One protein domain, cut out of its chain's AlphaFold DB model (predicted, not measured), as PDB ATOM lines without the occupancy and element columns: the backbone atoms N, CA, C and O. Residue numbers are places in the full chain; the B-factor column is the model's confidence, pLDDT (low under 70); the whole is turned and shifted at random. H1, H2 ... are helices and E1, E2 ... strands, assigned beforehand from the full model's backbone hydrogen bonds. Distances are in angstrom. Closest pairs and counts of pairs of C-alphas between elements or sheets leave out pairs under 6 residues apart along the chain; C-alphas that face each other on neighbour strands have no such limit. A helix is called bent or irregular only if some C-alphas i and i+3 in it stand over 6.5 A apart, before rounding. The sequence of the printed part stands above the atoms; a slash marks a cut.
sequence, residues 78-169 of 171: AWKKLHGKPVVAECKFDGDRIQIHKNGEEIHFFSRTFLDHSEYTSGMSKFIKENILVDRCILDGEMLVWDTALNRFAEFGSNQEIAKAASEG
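Overview. This is residues 78 to 169 of the 171 residues of the protein "DNA_LIGASE_A3 domain-containing protein" of Aegilops tauschii subsp. strangulata (UniProt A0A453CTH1). A small, twisted sheet of three strands has H2 packed over one face, mainly over E2 and E1, while H3 sits past one end of the strands, next to the first residues of H2. From this body a long arm, residues 83 to 95, leads out to the short helix H1, and residues 80 to 86 stick out free. The printed part has 92 residues with three named helices and three named strands, in the order H1, E1, E2, H2, E3, H3; the sheet runs E2, E1, E3, all antiparallel, and the class is mixed, helices and strands. The whole is loose, with a radius of gyration of the C-alphas of 15.6 A, and spans 50 by 35 by 25 A.

Along the chain. H1 is residues 78 to 82, beginning at C-alpha 78 (151.885, 148.629, 84.884). E1, residues 96 to 103, is 21.5 A long and begins at C-alpha 96 (156.340, 152.221, 61.134). E2 is residues 106 to 111, 16.9 A. H2, residues 120 to 131, is 16.1 A long and irregular: C-alphas 123 and 126 are 7.3 A apart. E3, residues 136 to 143, is 19.9 A long and bends by 60 degrees at residue 140. H3, residues 159 to 167, is 12.3 A long and ends at C-alpha 167 (155.438, 157.914, 44.602).

Arrangement. E1 and E2 form a hairpin, antiparallel at 156 degrees, with N 101 and O 108 2.9 A apart. E1 is the inner strand; on its other side E3 is antiparallel to it at 164 degrees, with N 100 and O 139 2.8 A apart. E2, H2 and E3 make a split strand-helix-strand unit, two strands running the same way with E1 between them, and its crossover is left-handed. H2 is on the sheet, making two layers, helix over sheet, at a height over the sheet of 8.8 A. It lies over E2 and E1 and only just runs across the strands, at 61 degrees to E2 on the local plane. The closest C-alphas of E2 and H2, those of Ile 107 and Ser 125, are 6.6 A apart. H2, with residues 120 to 123 alone, touches H3, about perpendicular at 84 degrees; their closest C-alphas, of Ser 122 and Ser 167, are 5.4 A apart. H3 is only just not on the sheet, with 4 pairs of C-alphas within 10 A. H1 is apart from E2, H2, E3 and H3. Every O i to N i+4 pair is within hydrogen-bond range in H1 and H3, and 6 of 8 are in H2.

Size, cuts and confidence. The C-alphas farthest apart, of His 83 and Gly 169, are 50.4 A from each other. The links H1 to E1 and E3 to H3 are long; in the latter, residues 146 to 147 pair antiparallel with 152 to 153. The printed part has no cut, and no printed residue has a pLDDT under 70.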
ATOM      1  N   ALA A  78     151.863 147.306  85.498       92.62
ATOM      2  CA  ALA A  78     151.885 148.629  84.884       92.62
ATOM      3  C   ALA A  78     151.384 149.694  85.871       92.62
ATOM      4  O   ALA A  78     152.093 150.655  86.155       92.62
ATOM      5  N   TRP A  79     150.211 149.473  86.474       91.38
ATOM      6  CA  TRP A  79     149.583 150.410  87.406       91.38
ATOM      7  C   TRP A  79     150.456 150.710  88.628       91.38
ATOM      8  O   TRP A  79     150.626 151.867  89.008       91.38
ATOM      9  N   LYS A  80     151.094 149.679  89.200       93.38
ATOM     10  CA  LYS A  80     152.057 149.845  90.301       93.38
ATOM     11  C   LYS A  80     153.225 150.764  89.920       93.38
ATOM     12  O   LYS A  80     153.607 151.607  90.724       93.38
ATOM     13  N   LYS A  81     153.768 150.631  88.702       93.00
ATOM     14  CA  LYS A  81     154.862 151.481  88.187       93.00
ATOM     15  C   LYS A  81     154.423 152.910  87.871       93.00
ATOM     16  O   LYS A  81     155.246 153.817  87.882       93.00
ATOM     17  N   LEU A  82     153.142 153.116  87.580       92.88
ATOM     18  CA  LEU A  82     152.569 154.437  87.324       92.88
ATOM     19  C   LEU A  82     152.273 155.210  88.618       92.88
ATOM     20  O   LEU A  82     151.964 156.397  88.559       92.88
ATOM     21  N   HIS A  83     152.404 154.563  89.784       91.50
ATOM     22  CA  HIS A  83     152.245 155.169  91.110       91.50
ATOM     23  C   HIS A  83     150.910 155.915  91.293       91.50
ATOM     24  O   HIS A  83     150.861 156.956  91.940       91.50
ATOM     25  N   GLY A  84     149.829 155.394  90.698       87.38
ATOM     26  CA  GLY A  84     148.486 155.974  90.811       87.38
ATOM     27  C   GLY A  84     148.302 157.323  90.107       87.38
ATOM     28  O   GLY A  84     147.308 158.001  90.358       87.38
ATOM     29  N   LYS A  85     149.237 157.731  89.240       93.31
ATOM     30  CA  LYS A  85     149.082 158.936  88.418       93.31
ATOM     31  C   LYS A  85     147.938 158.757  87.407       93.31
ATOM     32  O   LYS A  85     147.740 157.639  86.928       93.31
ATOM     33  N   PRO A  86     147.220 159.834  87.039       93.94
ATOM     34  CA  PRO A  86     146.295 159.802  85.910       93.94
ATOM     35  C   PRO A  86     147.017 159.355  84.637       93.94
ATOM     36  O   PRO A  86     148.139 159.794  84.376       93.94
ATOM     37  N   VAL A  87     146.377 158.489  83.852       93.38
ATOM     38  CA  VAL A  87     146.936 157.961  82.603       93.38
ATOM     39  C   VAL A  87     145.896 157.938  81.497       93.38
ATOM     40  O   VAL A  87     144.699 157.838  81.758       93.38
ATOM     41  N   VAL A  88     146.388 157.974  80.264       94.00
ATOM     42  CA  VAL A  88     145.622 157.690  79.051       94.00
ATOM     43  C   VAL A  88     146.068 156.325  78.535       94.00
ATOM     44  O   VAL A  88     147.255 155.996  78.583       94.00
ATOM     45  N   ALA A  89     145.110 155.512  78.094       92.12
ATOM     46  CA  ALA A  89     145.379 154.245  77.431       92.12
ATOM     47  C   ALA A  89     145.177 154.425  75.925       92.12
ATOM     48  O   ALA A  89     144.087 154.787  75.486       92.12
ATOM     49  N   GLU A  90     146.222 154.156  75.151       94.62
ATOM     50  CA  GLU A  90     146.213 154.251  73.692       94.62
ATOM     51  C   GLU A  90     146.391 152.862  73.076       94.62
ATOM     52  O   GLU A  90     147.036 151.980  73.655       94.62
ATOM     53  N   CYS A  91     145.803 152.657  71.897       94.81
ATOM     54  CA  CYS A  91     146.022 151.436  71.136       94.81
ATOM     55  C   CYS A  91     147.482 151.384  70.674       94.81
ATOM     56  O   CYS A  91     147.990 152.345  70.097       94.81
ATOM     57  N   LYS A  92     148.155 150.249  70.896       94.12
ATOM     58  CA  LYS A  92     149.478 150.024  70.318       94.12
ATOM     59  C   LYS A  92     149.309 149.492  68.898       94.12
ATOM     60  O   LYS A  92     149.026 148.310  68.718       94.12
ATOM     61  N   PHE A  93     149.547 150.350  67.920       94.81
ATOM     62  CA  PHE A  93     149.569 149.962  66.517       94.81
ATOM     63  C   PHE A  93     150.837 149.167  66.154       94.81
ATOM     64  O   PHE A  93     151.808 149.112  66.927       94.81
ATOM     65  N   ASP A  94     150.770 148.479  65.015       92.25
ATOM     66  CA  ASP A  94     151.845 147.660  64.452       92.25
ATOM     67  C   ASP A  94     152.210 148.196  63.066       92.25
ATOM     68  O   ASP A  94     151.726 147.715  62.045       92.25
ATOM     69  N   GLY A  95     152.988 149.274  63.048       93.62
ATOM     70  CA  GLY A  95     153.366 149.986  61.838       93.62
ATOM     71  C   GLY A  95     154.789 150.522  61.916       93.62
ATOM     72  O   GLY A  95     155.618 150.070  62.710       93.62
ATOM     73  N   ASP A  96     155.072 151.507  61.072       93.94
ATOM     74  CA  ASP A  96     156.340 152.221  61.134       93.94
ATOM     75  C   ASP A  96     156.184 153.403  62.079       93.94
ATOM     76  O   ASP A  96     155.433 154.336  61.800       93.94
ATOM     77  N   ARG A  97     156.920 153.409  63.191       95.75
ATOM     78  CA  ARG A  97     156.990 154.606  64.029       95.75
ATOM     79  C   ARG A  97     157.724 155.712  63.279       95.75
ATOM     80  O   ARG A  97     158.937 155.602  63.064       95.75
ATOM     81  N   ILE A  98     157.001 156.777  62.948       97.19
ATOM     82  CA  ILE A  98     157.493 157.917  62.179       97.19
ATOM     83  C   ILE A  98     157.294 159.207  62.975       97.19
ATOM     84  O   ILE A  98     156.193 159.546  63.410       97.19
ATOM     85  N   GLN A  99     158.385 159.949  63.127       97.75
ATOM     86  CA  GLN A  99     158.402 161.308  63.631       97.75
ATOM     87  C   GLN A  99     158.310 162.279  62.450       97.75
ATOM     88  O   GLN A  99     159.183 162.296  61.582       97.75
ATOM     89  N   ILE A 100     157.251 163.085  62.410       98.00
ATOM     90  CA  ILE A 100     156.979 164.035  61.329       98.00
ATOM     91  C   ILE A 100     157.372 165.431  61.797       98.00
ATOM     92  O   ILE A 100     156.793 165.957  62.747       98.00
ATOM     93  N   HIS A 101     158.325 166.054  61.114       97.94
ATOM     94  CA  HIS A 101     158.717 167.438  61.365       97.94
ATOM     95  C   HIS A 101     158.097 168.312  60.289       97.94
ATOM     96  O   HIS A 101     158.490 168.205  59.132       97.94
ATOM     97  N   LYS A 102     157.167 169.186  60.674       97.94
ATOM     98  CA  LYS A 102     156.578 170.192  59.784       97.94
ATOM     99  C   LYS A 102     157.198 171.550  60.091       97.94
ATOM    100  O   LYS A 102     157.138 171.996  61.238       97.94
ATOM    101  N   ASN A 103     157.772 172.200  59.082       97.19
ATOM    102  CA  ASN A 103     158.332 173.548  59.152       97.19
ATOM    103  C   ASN A 103     157.808 174.391  57.978       97.19
ATOM    104  O   ASN A 103     158.467 174.541  56.951       97.19
ATOM    105  N   GLY A 104     156.588 174.906  58.116       95.88
ATOM    106  CA  GLY A 104     155.848 175.520  57.017       95.88
ATOM    107  C   GLY A 104     155.542 174.483  55.938       95.88
ATOM    108  O   GLY A 104     154.799 173.529  56.180       95.88
ATOM    109  N   GLU A 105     156.153 174.659  54.768       94.25
ATOM    110  CA  GLU A 105     155.992 173.774  53.612       94.25
ATOM    111  C   GLU A 105     156.949 172.576  53.607       94.25
ATOM    112  O   GLU A 105     156.728 171.618  52.859       94.25
ATOM    113  N   GLU A 106     158.002 172.611  54.419       95.81
ATOM    114  CA  GLU A 106     158.979 171.531  54.521       95.81
ATOM    115  C   GLU A 106     158.474 170.463  55.492       95.81
ATOM    116  O   GLU A 106     158.092 170.767  56.628       95.81
ATOM    117  N   ILE A 107     158.468 169.205  55.044       97.31
ATOM    118  CA  ILE A 107     158.083 168.053  55.857       97.31
ATOM    119  C   ILE A 107     159.197 167.017  55.798       97.31
ATOM    120  O   ILE A 107     159.610 166.611  54.717       97.31
ATOM    121  N   HIS A 108     159.645 166.575  56.970       97.19
ATOM    122  CA  HIS A 108     160.580 165.464  57.115       97.19
ATOM    123  C   HIS A 108     159.936 164.321  57.889       97.19
ATOM    124  O   HIS A 108     159.157 164.552  58.818       97.19
ATOM    125  N   PHE A 109     160.313 163.099  57.531       97.38
ATOM    126  CA  PHE A 109     159.838 161.867  58.147       97.38
ATOM    127  C   PHE A 109     161.049 161.119  58.694       97.38
ATOM    128  O   PHE A 109     161.909 160.710  57.920       97.38
ATOM    129  N   PHE A 110     161.128 160.934  60.008       97.56
ATOM    130  CA  PHE A 110     162.224 160.203  60.642       97.56
ATOM    131  C   PHE A 110     161.714 158.935  61.312       97.56
ATOM    132  O   PHE A 110     160.739 158.971  62.057       97.56
ATOM    133  N   SER A 111     162.383 157.807  61.099       95.56
ATOM    134  CA  SER A 111     162.038 156.567  61.798       95.56
ATOM    135  C   SER A 111     162.470 156.575  63.258       95.56
ATOM    136  O   SER A 111     163.223 157.429  63.732       95.56
ATOM    137  N   ARG A 112     162.078 155.517  63.972       94.06
ATOM    138  CA  ARG A 112     162.570 155.196  65.317       94.06
ATOM    139  C   ARG A 112     164.100 155.238  65.457       94.06
ATOM    140  O   ARG A 112     164.587 155.508  66.555       94.06
ATOM    141  N   THR A 113     164.840 154.927  64.393       93.31
ATOM    142  CA  THR A 113     166.313 154.950  64.358       93.31
ATOM    143  C   THR A 113     166.866 156.187  63.653       93.31
ATOM    144  O   THR A 113     168.013 156.171  63.213       93.31
ATOM    145  N   PHE A 114     166.061 157.249  63.561       94.25
ATOM    146  CA  PHE A 114     166.442 158.580  63.072       94.25
ATOM    147  C   PHE A 114     166.804 158.619  61.582       94.25
ATOM    148  O   PHE A 114     167.419 159.579  61.124       94.25
ATOM    149  N   LEU A 115     166.445 157.579  60.825       94.06
ATOM    150  CA  LEU A 115     166.657 157.548  59.381       94.06
ATOM    151  C   LEU A 115     165.564 158.359  58.697       94.06
ATOM    152  O   LEU A 115     164.406 158.275  59.102       94.06
ATOM    153  N   ASP A 116     165.947 159.118  57.678       94.38
ATOM    154  CA  ASP A 116     165.010 159.839  56.823       94.38
ATOM    155  C   ASP A 116     164.226 158.849  55.945       94.38
ATOM    156  O   ASP A 116     164.821 157.955  55.339       94.38
ATOM    157  N   HIS A 117     162.904 159.018  55.909       94.38
ATOM    158  CA  HIS A 117     161.962 158.256  55.090       94.38
ATOM    159  C   HIS A 117     161.199 159.171  54.125       94.38
ATOM    160  O   HIS A 117     159.966 159.266  54.143       94.38
ATOM    161  N   SER A 118     161.947 159.893  53.293       92.25
ATOM    162  CA  SER A 118     161.406 160.773  52.252       92.25
ATOM    163  C   SER A 118     160.435 160.093  51.279       92.25
ATOM    164  O   SER A 118     159.641 160.804  50.662       92.25
ATOM    165  N   GLU A 119     160.398 158.761  51.178       91.25
ATOM    166  CA  GLU A 119     159.400 158.029  50.387       91.25
ATOM    167  C   GLU A 119     157.949 158.316  50.812       91.25
ATOM    168  O   GLU A 119     157.053 158.277  49.976       91.25
ATOM    169  N   TYR A 120     157.698 158.692  52.072       93.25
ATOM    170  CA  TYR A 120     156.356 159.082  52.533       93.25
ATOM    171  C   TYR A 120     155.925 160.474  52.053       93.25
ATOM    172  O   TYR A 120     154.755 160.845  52.178       93.25
ATOM    173  N   THR A 121     156.848 161.261  51.497       92.06
ATOM    174  CA  THR A 121     156.603 162.664  51.141       92.06
ATOM    175  C   THR A 121     155.500 162.803  50.102       92.06
ATOM    176  O   THR A 121     154.611 163.635  50.291       92.06
ATOM    177  N   SER A 122     155.528 162.000  49.036       87.69
ATOM    178  CA  SER A 122     154.541 162.055  47.949       87.69
ATOM    179  C   SER A 122     153.131 161.728  48.439       87.69
ATOM    180  O   SER A 122     152.186 162.436  48.098       87.69
ATOM    181  N   GLY A 123     152.999 160.694  49.273       86.69
ATOM    182  CA  GLY A 123     151.709 160.203  49.751       86.69
ATOM    183  C   GLY A 123     151.118 161.014  50.902       86.69
ATOM    184  O   GLY A 123     149.908 161.199  50.953       86.69
ATOM    185  N   MET A 124     151.943 161.528  51.821       92.19
ATOM    186  CA  MET A 124     151.455 162.065  53.102       92.19
ATOM    187  C   MET A 124     151.564 163.582  53.247       92.19
ATOM    188  O   MET A 124     150.785 164.173  53.999       92.19
ATOM    189  N   SER A 125     152.489 164.244  52.542       93.44
ATOM    190  CA  SER A 125     152.770 165.670  52.788       93.44
ATOM    191  C   SER A 125     151.554 166.557  52.574       93.44
ATOM    192  O   SER A 125     151.313 167.458  53.373       93.44
ATOM    193  N   LYS A 126     150.762 166.291  51.528       93.88
ATOM    194  CA  LYS A 126     149.533 167.043  51.247       93.88
ATOM    195  C   LYS A 126     148.561 166.966  52.427       93.88
ATOM    196  O   LYS A 126     148.168 167.997  52.964       93.88
ATOM    197  N   PHE A 127     148.244 165.752  52.879       94.12
ATOM    198  CA  PHE A 127     147.309 165.538  53.983       94.12
ATOM    199  C   PHE A 127     147.801 166.170  55.284       94.12
ATOM    200  O   PHE A 127     147.012 166.780  56.005       94.12
ATOM    201  N   ILE A 128     149.101 166.080  55.571       95.88
ATOM    202  CA  ILE A 128     149.695 166.706  56.756       95.88
ATOM    203  C   ILE A 128     149.548 168.229  56.683       95.88
ATOM    204  O   ILE A 128     149.123 168.839  57.661       95.88
ATOM    205  N   LYS A 129     149.853 168.856  55.542       95.50
ATOM    206  CA  LYS A 129     149.733 170.316  55.377       95.50
ATOM    207  C   LYS A 129     148.296 170.802  55.523       95.50
ATOM    208  O   LYS A 129     148.071 171.813  56.178       95.50
ATOM    209  N   GLU A 130     147.344 170.074  54.945       95.50
ATOM    210  CA  GLU A 130     145.924 170.444  54.955       95.50
ATOM    211  C   GLU A 130     145.267 170.251  56.332       95.50
ATOM    212  O   GLU A 130     144.394 171.033  56.702       95.50
ATOM    213  N   ASN A 131     145.682 169.242  57.109       96.81
ATOM    214  CA  ASN A 131     145.018 168.883  58.370       96.81
ATOM    215  C   ASN A 131     145.763 169.355  59.629       96.81
ATOM    216  O   ASN A 131     145.145 169.544  60.678       96.81
ATOM    217  N   ILE A 132     147.081 169.564  59.560       97.06
ATOM    218  CA  ILE A 132     147.874 170.071  60.684       97.06
ATOM    219  C   ILE A 132     148.008 171.582  60.545       97.06
ATOM    220  O   ILE A 132     148.867 172.082  59.822       97.06
ATOM    221  N   LEU A 133     147.158 172.314  61.266       95.81
ATOM    222  CA  LEU A 133     147.000 173.768  61.119       95.81
ATOM    223  C   LEU A 133     148.190 174.596  61.626       95.81
ATOM    224  O   LEU A 133     148.333 175.753  61.254       95.81
ATOM    225  N   VAL A 134     149.035 174.033  62.494       97.38
ATOM    226  CA  VAL A 134     150.209 174.737  63.033       97.38
ATOM    227  C   VAL A 134     151.365 174.715  62.036       97.38
ATOM    228  O   VAL A 134     151.622 173.691  61.406       97.38
ATOM    229  N   ASP A 135     152.098 175.820  61.905       95.06
ATOM    230  CA  ASP A 135     153.195 175.918  60.929       95.06
ATOM    231  C   ASP A 135     154.439 175.129  61.335       95.06
ATOM    232  O   ASP A 135     155.145 174.600  60.480       95.06
ATOM    233  N   ARG A 136     154.734 175.054  62.638       97.56
ATOM    234  CA  ARG A 136     155.955 174.428  63.154       97.56
ATOM    235  C   ARG A 136     155.618 173.429  64.246       97.56
ATOM    236  O   ARG A 136     155.195 173.823  65.331       97.56
ATOM    237  N   CYS A 137     155.822 172.144  63.972       97.81
ATOM    238  CA  CYS A 137     155.591 171.087  64.951       97.81
ATOM    239  C   CYS A 137     156.432 169.839  64.682       97.81
ATOM    240  O   CYS A 137     156.940 169.621  63.582       97.81
ATOM    241  N   ILE A 138     156.528 169.003  65.714       97.88
ATOM    242  CA  ILE A 138     157.039 167.638  65.631       97.88
ATOM    243  C   ILE A 138     155.918 166.726  66.117       97.88
ATOM    244  O   ILE A 138     155.437 166.895  67.238       97.88
ATOM    245  N   LEU A 139     155.485 165.804  65.266       97.25
ATOM    246  CA  LEU A 139     154.488 164.784  65.577       97.25
ATOM    247  C   LEU A 139     155.204 163.441  65.730       97.25
ATOM    248  O   LEU A 139     156.143 163.168  64.991       97.25
ATOM    249  N   ASP A 140     154.771 162.610  66.669       96.94
ATOM    250  CA  ASP A 140     155.282 161.250  66.877       96.94
ATOM    251  C   ASP A 140     154.087 160.303  66.809       96.94
ATOM    252  O   ASP A 140     153.107 160.488  67.533       96.94
ATOM    253  N   GLY A 141     154.137 159.340  65.899       95.62
ATOM    254  CA  GLY A 141     153.018 158.448  65.651       95.62
ATOM    255  C   GLY A 141     153.419 157.223  64.850       95.62
ATOM    256  O   GLY A 141     154.590 157.006  64.539       95.62
ATOM    257  N   GLU A 142     152.411 156.424  64.521       96.00
ATOM    258  CA  GLU A 142     152.576 155.215  63.729       96.00
ATOM    259  C   GLU A 142     152.024 155.445  62.321       96.00
ATOM    260  O   GLU A 142     150.853 155.791  62.152       96.00
ATOM    261  N   MET A 143     152.865 155.245  61.312       94.75
ATOM    262  CA  MET A 143     152.444 155.158  59.923       94.75
ATOM    263  C   MET A 143     151.861 153.770  59.671       94.75
ATOM    264  O   MET A 143     152.468 152.752  60.020       94.75
ATOM    265  N   LEU A 144     150.680 153.733  59.062       93.88
ATOM    266  CA  LEU A 144     149.918 152.517  58.813       93.88
ATOM    267  C   LEU A 144     149.361 152.545  57.399       93.88
ATOM    268  O   LEU A 144     148.926 153.588  56.913       93.88
ATOM    269  N   VAL A 145     149.308 151.375  56.782       92.12
ATOM    270  CA  VAL A 145     148.579 151.161  55.537       92.12
ATOM    271  C   VAL A 145     147.160 150.719  55.867       92.12
ATOM    272  O   VAL A 145     146.946 149.829  56.694       92.12
ATOM    273  N   TRP A 146     146.188 151.328  55.192       92.12
ATOM    274  CA  TRP A 146     144.786 150.939  55.265       92.12
ATOM    275  C   TRP A 146     144.371 150.201  53.994       92.12
ATOM    276  O   TRP A 146     144.380 150.777  52.909       92.12
ATOM    277  N   ASP A 147     143.981 148.936  54.134       92.31
ATOM    278  CA  ASP A 147     143.395 148.147  53.055       92.31
ATOM    279  C   ASP A 147     141.904 148.492  52.941       92.31
ATOM    280  O   ASP A 147     141.099 148.167  53.820       92.31
ATOM    281  N   THR A 148     141.535 149.169  51.855       92.69
ATOM    282  CA  THR A 148     140.162 149.615  51.589       92.69
ATOM    283  C   THR A 148     139.236 148.483  51.147       92.69
ATOM    284  O   THR A 148     138.029 148.578  51.368       92.69
ATOM    285  N   ALA A 149     139.770 147.401  50.572       94.25
ATOM    286  CA  ALA A 149     138.983 146.251  50.139       94.25
ATOM    287  C   ALA A 149     138.590 145.370  51.332       94.25
ATOM    288  O   ALA A 149     137.458 144.891  51.414       94.25
ATOM    289  N   LEU A 150     139.517 145.175  52.273       94.50
ATOM    290  CA  LEU A 150     139.302 144.379  53.485       94.50
ATOM    291  C   LEU A 150     138.884 145.214  54.703       94.50
ATOM    292  O   LEU A 150     138.541 144.643  55.741       94.50
ATOM    293  N   ASN A 151     138.898 146.544  54.582       95.25
ATOM    294  CA  ASN A 151     138.535 147.509  55.620       95.25
ATOM    295  C   ASN A 151     139.302 147.285  56.937       95.25
ATOM    296  O   ASN A 151     138.714 147.216  58.023       95.25
ATOM    297  N   ARG A 152     140.624 147.111  56.829       94.19
ATOM    298  CA  ARG A 152     141.523 146.827  57.957       94.19
ATOM    299  C   ARG A 152     142.917 147.401  57.725       94.19
ATOM    300  O   ARG A 152     143.305 147.662  56.592       94.19
ATOM    301  N   PHE A 153     143.701 147.525  58.795       94.25
ATOM    302  CA  PHE A 153     145.131 147.804  58.660       94.25
ATOM    303  C   PHE A 153     145.845 146.625  57.993       94.25
ATOM    304  O   PHE A 153     145.566 145.466  58.320       94.25
ATOM    305  N   ALA A 154     146.751 146.925  57.064       92.06
ATOM    306  CA  ALA A 154     147.645 145.922  56.501       92.06
ATOM    307  C   ALA A 154     148.692 145.482  57.536       92.06
ATOM    308  O   ALA A 154     148.900 146.132  58.562       92.06
ATOM    309  N   GLU A 155     149.343 144.353  57.266       88.94
ATOM    310  CA  GLU A 155     150.398 143.830  58.129       88.94
ATOM    311  C   GLU A 155     151.673 144.681  58.038       88.94
ATOM    312  O   GLU A 155     151.987 145.278  56.996       88.94
ATOM    313  N   PHE A 156     152.423 144.706  59.142       88.56
ATOM    314  CA  PHE A 156     153.709 145.389  59.225       88.56
ATOM    315  C   PHE A 156     154.676 144.917  58.124       88.56
ATOM    316  O   PHE A 156     154.763 143.730  57.812       88.56
ATOM    317  N   GLY A 157     155.443 145.859  57.567       85.88
ATOM    318  CA  GLY A 157     156.433 145.615  56.512       85.88
ATOM    319  C   GLY A 157     155.984 146.031  55.108       85.88
ATOM    320  O   GLY A 157     156.833 146.218  54.244       85.88
ATOM    321  N   SER A 158     154.686 146.260  54.893       86.62
ATOM    322  CA  SER A 158     154.141 146.708  53.598       86.62
ATOM    323  C   SER A 158     154.242 148.225  53.362       86.62
ATOM    324  O   SER A 158     154.203 148.685  52.222       86.62
ATOM    325  N   ASN A 159     154.413 149.016  54.427       87.44
ATOM    326  CA  ASN A 159     154.319 150.479  54.385       87.44
ATOM    327  C   ASN A 159     155.272 151.144  53.382       87.44
ATOM    328  O   ASN A 159     154.842 151.977  52.589       87.44
ATOM    329  N   GLN A 160     156.559 150.783  53.405       82.94
ATOM    330  CA  GLN A 160     157.563 151.415  52.540       82.94
ATOM    331  C   GLN A 160     157.368 151.056  51.065       82.94
ATOM    332  O   GLN A 160     157.606 151.889  50.194       82.94
ATOM    333  N   GLU A 161     156.948 149.824  50.774       86.75
ATOM    334  CA  GLU A 161     156.669 149.387  49.403       86.75
ATOM    335  C   GLU A 161     155.472 150.148  48.831       86.75
ATOM    336  O   GLU A 161     155.545 150.665  47.720       86.75
ATOM    337  N   ILE A 162     154.413 150.305  49.628       86.62
ATOM    338  CA  ILE A 162     153.214 151.052  49.239       86.62
ATOM    339  C   ILE A 162     153.512 152.548  49.101       86.62
ATOM    340  O   ILE A 162     153.072 153.170  48.139       86.62
ATOM    341  N   ALA A 163     154.313 153.130  49.997       85.88
ATOM    342  CA  ALA A 163     154.742 154.523  49.874       85.88
ATOM    343  C   ALA A 163     155.534 154.771  48.580       85.88
ATOM    344  O   ALA A 163     155.309 155.764  47.885       85.88
ATOM    345  N   LYS A 164     156.418 153.835  48.210       85.44
ATOM    346  CA  LYS A 164     157.145 153.886  46.935       85.44
ATOM    347  C   LYS A 164     156.203 153.744  45.744       85.44
ATOM    348  O   LYS A 164     156.281 154.573  44.841       85.44
ATOM    349  N   ALA A 165     155.275 152.791  45.766       85.94
ATOM    350  CA  ALA A 165     154.280 152.634  44.705       85.94
ATOM    351  C   ALA A 165     153.440 153.913  44.512       85.94
ATOM    352  O   ALA A 165     153.270 154.383  43.387       85.94
ATOM    353  N   ALA A 166     153.022 154.555  45.607       82.19
ATOM    354  CA  ALA A 166     152.320 155.837  45.562       82.19
ATOM    355  C   ALA A 166     153.188 156.961  44.966       82.19
ATOM    356  O   ALA A 166     152.691 157.813  44.232       82.19
ATOM    357  N   SER A 167     154.501 156.972  45.238       79.19
ATOM    358  CA  SER A 167     155.438 157.914  44.602       79.19
ATOM    359  C   SER A 167     155.576 157.705  43.088       79.19
ATOM    360  O   SER A 167     155.848 158.659  42.360       79.19
ATOM    361  N   GLU A 168     155.328 156.484  42.613       84.00
ATOM    362  CA  GLU A 168     155.323 156.105  41.196       84.00
ATOM    363  C   GLU A 168     153.953 156.334  40.524       84.00
ATOM    364  O   GLU A 168     153.811 156.107  39.322       84.00
ATOM    365  N   GLY A 169     152.955 156.832  41.267       73.81
ATOM    366  CA  GLY A 169     151.618 157.148  40.755       73.81
ATOM    367  C   GLY A 169     150.666 155.952  40.683       73.81
ATOM    368  O   GLY A 169     149.662 156.023  39.976       73.81
TER     369      GLY A 169